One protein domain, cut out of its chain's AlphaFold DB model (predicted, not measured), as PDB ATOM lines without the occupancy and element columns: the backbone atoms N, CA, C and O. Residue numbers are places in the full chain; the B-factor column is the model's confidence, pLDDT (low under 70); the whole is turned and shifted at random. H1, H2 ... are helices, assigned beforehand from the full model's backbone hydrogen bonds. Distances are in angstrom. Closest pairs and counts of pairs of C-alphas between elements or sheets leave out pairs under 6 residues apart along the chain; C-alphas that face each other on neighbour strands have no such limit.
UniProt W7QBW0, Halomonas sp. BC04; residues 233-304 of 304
ATOM      1  N   ALA A 233     -22.538  -0.019 -15.328       96.62
ATOM      2  CA  ALA A 233     -22.282   1.373 -15.689       96.62
ATOM      3  C   ALA A 233     -21.579   1.461 -17.048       96.62
ATOM      4  O   ALA A 233     -21.963   2.248 -17.907       96.62
ATOM      5  N   VAL A 234     -20.636   0.550 -17.302       96.62
ATOM      6  CA  VAL A 234     -19.930   0.455 -18.587       96.62
ATOM      7  C   VAL A 234     -20.896   0.140 -19.725       96.62
ATOM      8  O   VAL A 234     -20.883   0.820 -20.748       96.62
ATOM      9  N   ARG A 235     -21.790  -0.839 -19.556       96.25
ATOM     10  CA  ARG A 235     -22.778  -1.190 -20.598       96.25
ATOM     11  C   ARG A 235     -23.780  -0.065 -20.873       96.25
ATOM     12  O   ARG A 235     -24.171   0.139 -22.025       96.25
ATOM     13  N   ARG A 236     -24.191   0.670 -19.835       95.31
ATOM     14  CA  ARG A 236     -25.061   1.848 -19.973       95.31
ATOM     15  C   ARG A 236     -24.353   2.977 -20.711       95.31
ATOM     16  O   ARG A 236     -24.893   3.477 -21.693       95.31
ATOM     17  N   ALA A 237     -23.121   3.290 -20.321       96.81
ATOM     18  CA  ALA A 237     -22.299   4.288 -20.992       96.81
ATOM     19  C   ALA A 237     -22.042   3.948 -22.467       96.81
ATOM     20  O   ALA A 237     -22.165   4.820 -23.316       96.81
ATOM     21  N   LEU A 238     -21.767   2.681 -22.805       95.81
ATOM     22  CA  LEU A 238     -21.608   2.250 -24.202       95.81
ATOM     23  C   LEU A 238     -22.897   2.407 -25.018       95.81
ATOM     24  O   LEU A 238     -22.844   2.795 -26.186       95.81
ATOM     25  N   THR A 239     -24.055   2.147 -24.406       94.25
ATOM     26  CA  THR A 239     -25.354   2.385 -25.055       94.25
ATOM     27  C   THR A 239     -25.567   3.875 -25.331       94.25
ATOM     28  O   THR A 239     -25.910   4.228 -26.457       94.25
ATOM     29  N   MET A 240     -25.290   4.745 -24.353       96.31
ATOM     30  CA  MET A 240     -25.392   6.205 -24.511       96.31
ATOM     31  C   MET A 240     -24.323   6.786 -25.449       96.31
ATOM     32  O   MET A 240     -24.552   7.800 -26.092       96.31
ATOM     33  N   ALA A 241     -23.168   6.137 -25.591       96.19
ATOM     34  CA  ALA A 241     -22.136   6.534 -26.547       96.19
ATOM     35  C   ALA A 241     -22.437   6.087 -27.992       96.19
ATOM     36  O   ALA A 241     -21.701   6.436 -28.916       96.19
ATOM     37  N   SER A 242     -23.500   5.303 -28.204       95.12
ATOM     38  CA  SER A 242     -23.885   4.783 -29.516       95.12
ATOM     39  C   SER A 242     -24.981   5.641 -30.146       95.12
ATOM     40  O   SER A 242     -26.146   5.564 -29.756       95.12
ATOM     41  N   ASP A 243     -24.620   6.422 -31.166       95.69
ATOM     42  CA  ASP A 243     -25.560   7.228 -31.959       95.69
ATOM     43  C   ASP A 243     -26.391   6.334 -32.897       95.69
ATOM     44  O   ASP A 243     -26.102   6.168 -34.087       95.69
ATOM     45  N   ARG A 244     -27.406   5.683 -32.321       93.88
ATOM     46  CA  ARG A 244     -28.269   4.714 -33.010       93.88
ATOM     47  C   ARG A 244     -29.138   5.366 -34.084       93.88
ATOM     48  O   ARG A 244     -29.372   4.741 -35.115       93.88
ATOM     49  N   GLU A 245     -29.560   6.615 -33.894       94.56
ATOM     50  CA  GLU A 245     -30.274   7.371 -34.930       94.56
ATOM     51  C   GLU A 245     -29.384   7.594 -36.150       94.56
ATOM     52  O   GLU A 245     -29.797   7.341 -37.283       94.56
ATOM     53  N   ARG A 246     -28.127   8.000 -35.943       95.19
ATOM     54  CA  ARG A 246     -27.167   8.121 -37.040       95.19
ATOM     55  C   ARG A 246     -26.874   6.781 -37.696       95.19
ATOM     56  O   ARG A 246     -26.740   6.748 -38.914       95.19
ATOM     57  N   MET A 247     -26.781   5.688 -36.938       94.06
ATOM     58  CA  MET A 247     -26.616   4.352 -37.524       94.06
ATOM     59  C   MET A 247     -27.781   4.010 -38.457       94.06
ATOM     60  O   MET A 247     -27.538   3.621 -39.594       94.06
ATOM     61  N   VAL A 248     -29.027   4.219 -38.028       93.31
ATOM     62  CA  VAL A 248     -30.212   3.994 -38.872       93.31
ATOM     63  C   VAL A 248     -30.180   4.886 -40.115       93.31
ATOM     64  O   VAL A 248     -30.306   4.400 -41.236       93.31
ATOM     65  N   ASN A 249     -29.950   6.187 -39.946       93.94
ATOM     66  CA  ASN A 249     -30.013   7.134 -41.057       93.94
ATOM     67  C   ASN A 249     -28.864   6.973 -42.061       93.94
ATOM     68  O   ASN A 249     -29.070   7.146 -43.254       93.94
ATOM     69  N   VAL A 250     -27.650   6.662 -41.594       92.75
ATOM     70  CA  VAL A 250     -26.451   6.616 -42.448       92.75
ATOM     71  C   VAL A 250     -26.159   5.208 -42.950       92.75
ATOM     72  O   VAL A 250     -25.810   5.049 -44.115       92.75
ATOM     73  N   LEU A 251     -26.255   4.189 -42.091       90.56
ATOM     74  CA  LEU A 251     -25.898   2.815 -42.466       90.56
ATOM     75  C   LEU A 251     -27.072   2.073 -43.099       90.56
ATOM     76  O   LEU A 251     -26.847   1.238 -43.967       90.56
ATOM     77  N   LEU A 252     -28.301   2.361 -42.659       90.44
ATOM     78  CA  LEU A 252     -29.515   1.708 -43.161       90.44
ATOM     79  C   LEU A 252     -30.311   2.585 -44.136       90.44
ATOM     80  O   LEU A 252     -31.383   2.171 -44.560       90.44
ATOM     81  N   ASP A 253     -29.812   3.776 -44.485       90.38
ATOM     82  CA  ASP A 253     -30.503   4.744 -45.355       90.38
ATOM     83  C   ASP A 253     -31.945   5.043 -44.881       90.38
ATOM     84  O   ASP A 253     -32.893   5.120 -45.657       90.38
ATOM     85  N   GLY A 254     -32.137   5.109 -43.557       90.94
ATOM     86  CA  GLY A 254     -33.446   5.320 -42.930       90.94
ATOM     87  C   GLY A 254     -34.370   4.093 -42.914       90.94
ATOM     88  O   GLY A 254     -35.488   4.185 -42.412       90.94
ATOM     89  N   ARG A 255     -33.930   2.932 -43.415       89.25
ATOM     90  CA  ARG A 255     -34.716   1.683 -43.476       89.25
ATOM     91  C   ARG A 255     -34.563   0.856 -42.201       89.25
ATOM     92  O   ARG A 255     -34.075  -0.272 -42.210       89.25
ATOM     93  N   GLY A 256     -34.960   1.450 -41.086       89.12
ATOM     94  CA  GLY A 256     -34.969   0.806 -39.784       89.12
ATOM     95  C   GLY A 256     -35.523   1.729 -38.712       89.12
ATOM     96  O   GLY A 256     -35.712   2.923 -38.931       89.12
ATOM     97  N   GLU A 257     -35.750   1.170 -37.533       89.00
ATOM     98  CA  GLU A 257     -36.222   1.914 -36.372       89.00
ATOM     99  C   GLU A 257     -35.212   1.779 -35.234       89.00
ATOM    100  O   GLU A 257     -34.557   0.744 -35.071       89.00
ATOM    101  N   VAL A 258     -35.065   2.833 -34.427       89.62
ATOM    102  CA  VAL A 258     -34.214   2.767 -33.237       89.62
ATOM    103  C   VAL A 258     -34.896   1.884 -32.195       89.62
ATOM    104  O   VAL A 258     -35.825   2.310 -31.508       89.62
ATOM    105  N   GLY A 259     -34.392   0.659 -32.060       85.62
ATOM    106  CA  GLY A 259     -34.856  -0.291 -31.055       85.62
ATOM    107  C   GLY A 259     -34.626   0.211 -29.627       85.62
ATOM    108  O   GLY A 259     -33.558   0.737 -29.291       85.62
ATOM    109  N   SER A 260     -35.634   0.027 -28.776       81.50
ATOM    110  CA  SER A 260     -35.597   0.322 -27.337       81.50
ATOM    111  C   SER A 260     -35.568  -0.936 -26.463       81.50
ATOM    112  O   SER A 260     -35.208  -0.848 -25.292       81.50
ATOM    113  N   SER A 261     -35.902  -2.105 -27.016       87.25
ATOM    114  CA  SER A 261     -35.914  -3.396 -26.322       87.25
ATOM    115  C   SER A 261     -35.491  -4.531 -27.267       87.25
ATOM    116  O   SER A 261     -35.231  -4.306 -28.448       87.25
ATOM    117  N   VAL A 262     -35.411  -5.756 -26.740       87.81
ATOM    118  CA  VAL A 262     -35.143  -6.975 -27.530       87.81
ATOM    119  C   VAL A 262     -36.382  -7.507 -28.263       87.81
ATOM    120  O   VAL A 262     -36.277  -8.485 -28.997       87.81
ATOM    121  N   ILE A 263     -37.553  -6.891 -28.064       89.31
ATOM    122  CA  ILE A 263     -38.811  -7.268 -28.717       89.31
ATOM    123  C   ILE A 263     -39.156  -6.185 -29.738       89.31
ATOM    124  O   ILE A 263     -39.479  -5.051 -29.372       89.31
ATOM    125  N   ALA A 264     -39.074  -6.538 -31.021       88.94
ATOM    126  CA  ALA A 264     -39.352  -5.623 -32.121       88.94
ATOM    127  C   ALA A 264     -40.816  -5.121 -32.097       88.94
ATOM    128  O   ALA A 264     -41.707  -5.902 -31.758       88.94
ATOM    129  N   PRO A 265     -41.090  -3.865 -32.506       88.50
ATOM    130  CA  PRO A 265     -42.443  -3.288 -32.498       88.50
ATOM    131  C   PRO A 265     -43.492  -4.063 -33.303       88.50
ATOM    132  O   PRO A 265     -44.672  -4.015 -32.967       88.50
ATOM    133  N   VAL A 266     -43.070  -4.793 -34.343       88.00
ATOM    134  CA  VAL A 266     -43.957  -5.655 -35.143       88.00
ATOM    135  C   VAL A 266     -44.630  -6.745 -34.299       88.00
ATOM    136  O   VAL A 266     -45.751  -7.147 -34.589       88.00
ATOM    137  N   ASN A 267     -43.994  -7.176 -33.206       88.56
ATOM    138  CA  ASN A 267     -44.607  -8.064 -32.229       88.56
ATOM    139  C   ASN A 267     -45.491  -7.247 -31.274       88.56
ATOM    140  O   ASN A 267     -45.131  -6.996 -30.123       88.56
ATOM    141  N   THR A 268     -46.634  -6.786 -31.779       84.38
ATOM    142  CA  THR A 268     -47.505  -5.827 -31.075       84.38
ATOM    143  C   THR A 268     -48.040  -6.339 -29.738       84.38
ATOM    144  O   THR A 268     -48.307  -5.532 -28.850       84.38
ATOM    145  N   PHE A 269     -48.181  -7.657 -29.578       87.94
ATOM    146  CA  PHE A 269     -48.675  -8.267 -28.347       87.94
ATOM    147  C   PHE A 269     -47.631  -8.222 -27.224       87.94
ATOM    148  O   PHE A 269     -47.963  -7.895 -26.086       87.94
ATOM    149  N   TRP A 270     -46.367  -8.531 -27.539       89.12
ATOM    150  CA  TRP A 270     -45.290  -8.608 -26.546       89.12
ATOM    151  C   TRP A 270     -44.447  -7.328 -26.438       89.12
ATOM    152  O   TRP A 270     -43.650  -7.195 -25.507       89.12
ATOM    153  N   HIS A 271     -44.572  -6.396 -27.383       89.94
ATOM    154  CA  HIS A 271     -43.791  -5.164 -27.392       89.94
ATOM    155  C   HIS A 271     -44.274  -4.166 -26.329       89.94
ATOM    156  O   HIS A 271     -45.411  -3.701 -26.356       89.94
ATOM    157  N   GLU A 272     -43.364  -3.763 -25.439       89.88
ATOM    158  CA  GLU A 272     -43.569  -2.657 -24.499       89.88
ATOM    159  C   GLU A 272     -42.856  -1.391 -25.012       89.88
ATOM    160  O   GLU A 272     -41.617  -1.341 -25.001       89.88
ATOM    161  N   PRO A 273     -43.592  -0.355 -25.454       84.69
ATOM    162  CA  PRO A 273     -42.982   0.887 -25.920       84.69
ATOM    163  C   PRO A 273     -42.387   1.744 -24.787       84.69
ATOM    164  O   PRO A 273     -41.495   2.560 -25.045       84.69
ATOM    165  N   PHE A 274     -42.839   1.580 -23.540       85.62
ATOM    166  CA  PHE A 274     -42.455   2.401 -22.386       85.62
ATOM    167  C   PHE A 274     -41.377   1.742 -21.513       85.62
ATOM    168  O   PHE A 274     -41.553   1.524 -20.313       85.62
ATOM    169  N   VAL A 275     -40.222   1.461 -22.113       87.75
ATOM    170  CA  VAL A 275     -39.021   0.974 -21.410       87.75
ATOM    171  C   VAL A 275     -38.038   2.107 -21.089       87.75
ATOM    172  O   VAL A 275     -38.053   3.155 -21.734       87.75
ATOM    173  N   GLU A 276     -37.166   1.904 -20.093       87.38
ATOM    174  CA  GLU A 276     -36.046   2.819 -19.803       87.38
ATOM    175  C   GLU A 276     -35.175   2.986 -21.063       87.38
ATOM    176  O   GLU A 276     -34.764   1.996 -21.673       87.38
ATOM    177  N   ARG A 277     -34.896   4.234 -21.461       86.81
ATOM    178  CA  ARG A 277     -34.099   4.552 -22.656       86.81
ATOM    179  C   ARG A 277     -32.753   5.149 -22.263       86.81
ATOM    180  O   ARG A 277     -32.666   5.961 -21.349       86.81
ATOM    181  N   PHE A 278     -31.720   4.753 -23.000       90.06
ATOM    182  CA  PHE A 278     -30.355   5.276 -22.906       90.06
ATOM    183  C   PHE A 278     -30.005   5.941 -24.233       90.06
ATOM    184  O   PHE A 278     -29.327   5.350 -25.077       90.06
ATOM    185  N   ASP A 279     -30.589   7.110 -24.474       92.69
ATOM    186  CA  ASP A 279     -30.414   7.831 -25.733       92.69
ATOM    187  C   ASP A 279     -28.968   8.318 -25.896       92.69
ATOM    188  O   ASP A 279     -28.171   8.284 -24.955       92.69
ATOM    189  N   PHE A 280     -28.604   8.695 -27.121       96.56
ATOM    190  CA  PHE A 280     -27.237   9.107 -27.412       96.56
ATOM    191  C   PHE A 280     -26.887  10.400 -26.668       96.56
ATOM    192  O   PHE A 280     -27.418  11.465 -26.976       96.56
ATOM    193  N   ASP A 281     -25.977  10.292 -25.703       97.50
ATOM    194  CA  ASP A 281     -25.491  11.398 -24.886       97.50
ATOM    195  C   ASP A 281     -24.093  11.056 -24.345       97.50
ATOM    196  O   ASP A 281     -23.911  10.244 -23.434       97.50
ATOM    197  N   MET A 282     -23.076  11.684 -24.939       97.25
ATOM    198  CA  MET A 282     -21.678  11.459 -24.568       97.25
ATOM    199  C   MET A 282     -21.325  12.017 -23.185       97.25
ATOM    200  O   MET A 282     -20.411  11.488 -22.549       97.25
ATOM    201  N   ASP A 283     -22.012  13.061 -22.721       97.44
ATOM    202  CA  ASP A 283     -21.750  13.661 -21.412       97.44
ATOM    203  C   ASP A 283     -22.375  12.794 -20.313       97.44
ATOM    204  O   ASP A 283     -21.703  12.469 -19.331       97.44
ATOM    205  N   ALA A 284     -23.602  12.305 -20.523       97.38
ATOM    206  CA  ALA A 284     -24.233  11.330 -19.636       97.38
ATOM    207  C   ALA A 284     -23.456  10.001 -19.590       97.38
ATOM    208  O   ALA A 284     -23.278   9.424 -18.517       97.38
ATOM    209  N   ALA A 285     -22.919   9.537 -20.726       97.69
ATOM    210  CA  ALA A 285     -22.055   8.357 -20.773       97.69
ATOM    211  C   ALA A 285     -20.786   8.511 -19.921       97.69
ATOM    212  O   ALA A 285     -20.402   7.579 -19.214       97.69
ATOM    213  N   ARG A 286     -20.134   9.680 -19.974       96.75
ATOM    214  CA  ARG A 286     -18.961   9.976 -19.136       96.75
ATOM    215  C   ARG A 286     -19.337  10.039 -17.660       96.75
ATOM    216  O   ARG A 286     -18.647   9.421 -16.857       96.75
ATOM    217  N   ALA A 287     -20.439  10.708 -17.328       97.12
ATOM    218  CA  ALA A 287     -20.919  10.817 -15.953       97.12
ATOM    219  C   ALA A 287     -21.230   9.439 -15.333       97.12
ATOM    220  O   ALA A 287     -20.759   9.153 -14.236       97.12
ATOM    221  N   GLU A 288     -21.925   8.546 -16.053       97.69
ATOM    222  CA  GLU A 288     -22.220   7.175 -15.590       97.69
ATOM    223  C   GLU A 288     -20.930   6.391 -15.269       97.69
ATOM    224  O   GLU A 288     -20.872   5.642 -14.292       97.69
ATOM    225  N   LEU A 289     -19.868   6.575 -16.065       97.94
ATOM    226  CA  LEU A 289     -18.562   5.948 -15.828       97.94
ATOM    227  C   LEU A 289     -17.834   6.553 -14.618       97.94
ATOM    228  O   LEU A 289     -17.310   5.805 -13.791       97.94
ATOM    229  N   GLU A 290     -17.809   7.880 -14.493       97.50
ATOM    230  CA  GLU A 290     -17.174   8.584 -13.369       97.50
ATOM    231  C   GLU A 290     -17.832   8.231 -12.030       97.50
ATOM    232  O   GLU A 290     -17.139   7.925 -11.056       97.50
ATOM    233  N   GLU A 291     -19.167   8.187 -11.984       97.06
ATOM    234  CA  GLU A 291     -19.927   7.767 -10.799       97.06
ATOM    235  C   GLU A 291     -19.628   6.314 -10.396       97.06
ATOM    236  O   GLU A 291     -19.623   5.979  -9.209       97.06
ATOM    237  N   ALA A 292     -19.307   5.459 -11.370       96.88
ATOM    238  CA  ALA A 292     -18.884   4.077 -11.149       96.88
ATOM    239  C   ALA A 292     -17.384   3.921 -10.821       96.88
ATOM    240  O   ALA A 292     -16.893   2.793 -10.678       96.88
ATOM    241  N   GLY A 293     -16.658   5.034 -10.668       96.69
ATOM    242  CA  GLY A 293     -15.251   5.076 -10.268       96.69
ATOM    243  C   GLY A 293     -14.256   4.905 -11.414       96.69
ATOM    244  O   GLY A 293     -13.075   4.699 -11.149       96.69
ATOM    245  N   TYR A 294     -14.707   4.972 -12.667       97.00
ATOM    246  CA  TYR A 294     -13.799   5.018 -13.807       97.00
ATOM    247  C   TYR A 294     -13.253   6.436 -14.009       97.00
ATOM    248  O   TYR A 294     -13.872   7.435 -13.653       97.00
ATOM    249  N   SER A 295     -12.078   6.524 -14.617       95.56
ATOM    250  CA  SER A 295     -11.459   7.772 -15.059       95.56
ATOM    251  C   SER A 295     -10.719   7.546 -16.378       95.56
ATOM    252  O   SER A 295     -10.773   6.453 -16.946       95.56
ATOM    253  N   TRP A 296     -10.046   8.575 -16.886       95.62
ATOM    254  CA  TRP A 296      -9.230   8.480 -18.091       95.62
ATOM    255  C   TRP A 296      -7.774   8.786 -17.767       95.62
ATOM    256  O   TRP A 296      -7.490   9.711 -17.006       95.62
ATOM    257  N   ASP A 297      -6.860   8.010 -18.344       95.31
ATOM    258  CA  ASP A 297      -5.433   8.322 -18.299       95.31
ATOM    259  C   ASP A 297      -5.062   9.453 -19.280       95.31
ATOM    260  O   ASP A 297      -5.900   9.955 -20.035       95.31
ATOM    261  N   ASP A 298      -3.786   9.845 -19.292       95.12
ATOM    262  CA  ASP A 298      -3.271  10.918 -20.159       95.12
ATOM    263  C   ASP A 298      -3.427  10.618 -21.667       95.12
ATOM    264  O   ASP A 298      -3.341  11.524 -22.497       95.12
ATOM    265  N   GLU A 299      -3.664   9.354 -22.034       94.19
ATOM    266  CA  GLU A 299      -3.895   8.895 -23.408       94.19
ATOM    267  C   GLU A 299      -5.396   8.811 -23.749       94.19
ATOM    268  O   GLU A 299      -5.762   8.447 -24.867       94.19
ATOM    269  N   GLY A 300      -6.278   9.164 -22.807       90.12
ATOM    270  CA  GLY A 300      -7.726   9.116 -22.980       90.12
ATOM    271  C   GLY A 300      -8.303   7.702 -22.922       90.12
ATOM    272  O   GLY A 300      -9.406   7.477 -23.426       90.12
ATOM    273  N   ARG A 301      -7.592   6.738 -22.327       91.31
ATOM    274  CA  ARG A 301      -8.095   5.372 -22.119       91.31
ATOM    275  C   ARG A 301      -8.834   5.277 -20.797       91.31
ATOM    276  O   ARG A 301      -8.390   5.828 -19.796       91.31
ATOM    277  N   LEU A 302      -9.934   4.531 -20.799       92.00
ATOM    278  CA  LEU A 302     -10.711   4.267 -19.595       92.00
ATOM    279  C   LEU A 302      -9.900   3.397 -18.618       92.00
ATOM    280  O   LEU A 302      -9.410   2.332 -18.997       92.00
ATOM    281  N   VAL A 303      -9.793   3.833 -17.366       92.38
ATOM    282  CA  VAL A 303      -9.107   3.135 -16.270       92.38
ATOM    283  C   VAL A 303      -9.992   3.120 -15.023       92.38
ATOM    284  O   VAL A 303     -10.831   4.002 -14.846       92.38
ATOM    285  N   LYS A 304      -9.824   2.110 -14.170       85.62
ATOM    286  CA  LYS A 304     -10.509   1.961 -12.881       85.62
ATOM    287  C   LYS A 304      -9.516   1.499 -11.830       85.62
ATOM    288  O   LYS A 304      -8.692   0.621 -12.181       85.62
TER     289      LYS A 304
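What this domain is: This is residues 233 to 304 of the 304 residues of a protein of Halomonas sp. BC04 (UniProt W7QBW0). With little regular structure, this is a loose, flat shape: short helices H1 and H3 lie side by side, H2 is apart from both, and residues 252 to 281 make a long loop from H2 to H3. Beyond H3, residues 292 to 304 fold back on themselves, 295 to 296 pairing antiparallel with 302 to 303. The 72 printed residues hold three named helices, in the order H1, H2, H3, and no named strand; the class is all helix, with 26 residues in named elements. The radius of gyration of the C-alphas is 15.2 A; the spans are 47 by 26 by 14 A.

How they stand to each other: H1, residues 233 to 240, touches H3, residues 282 to 291; their closest C-alphas, those of Ala 237 and Ala 285, are 4.1 A apart. They run opposite ways at a shallow tilt of 6 degrees. H2, residues 244 to 251, is apart from both. In H1, H2 and H3 every O i to N i+4 pair is within hydrogen-bond range.

Where its parts are: H1 starts at C-alpha 233 (-22.282, 1.373, -15.689) and spans 10.5 A, H2 9.9 A. H3 spans 14.4 A, ending at C-alpha 291 (-19.927, 7.767, -10.799).

The domain as a whole: The C-alphas farthest apart, of Phe 269 and Asp 298, are 50.0 A apart. The H1 to H2 link is tight, the H2 to H3 link long. The printed part has no cut, and no printed residue is under 70 in pLDDT.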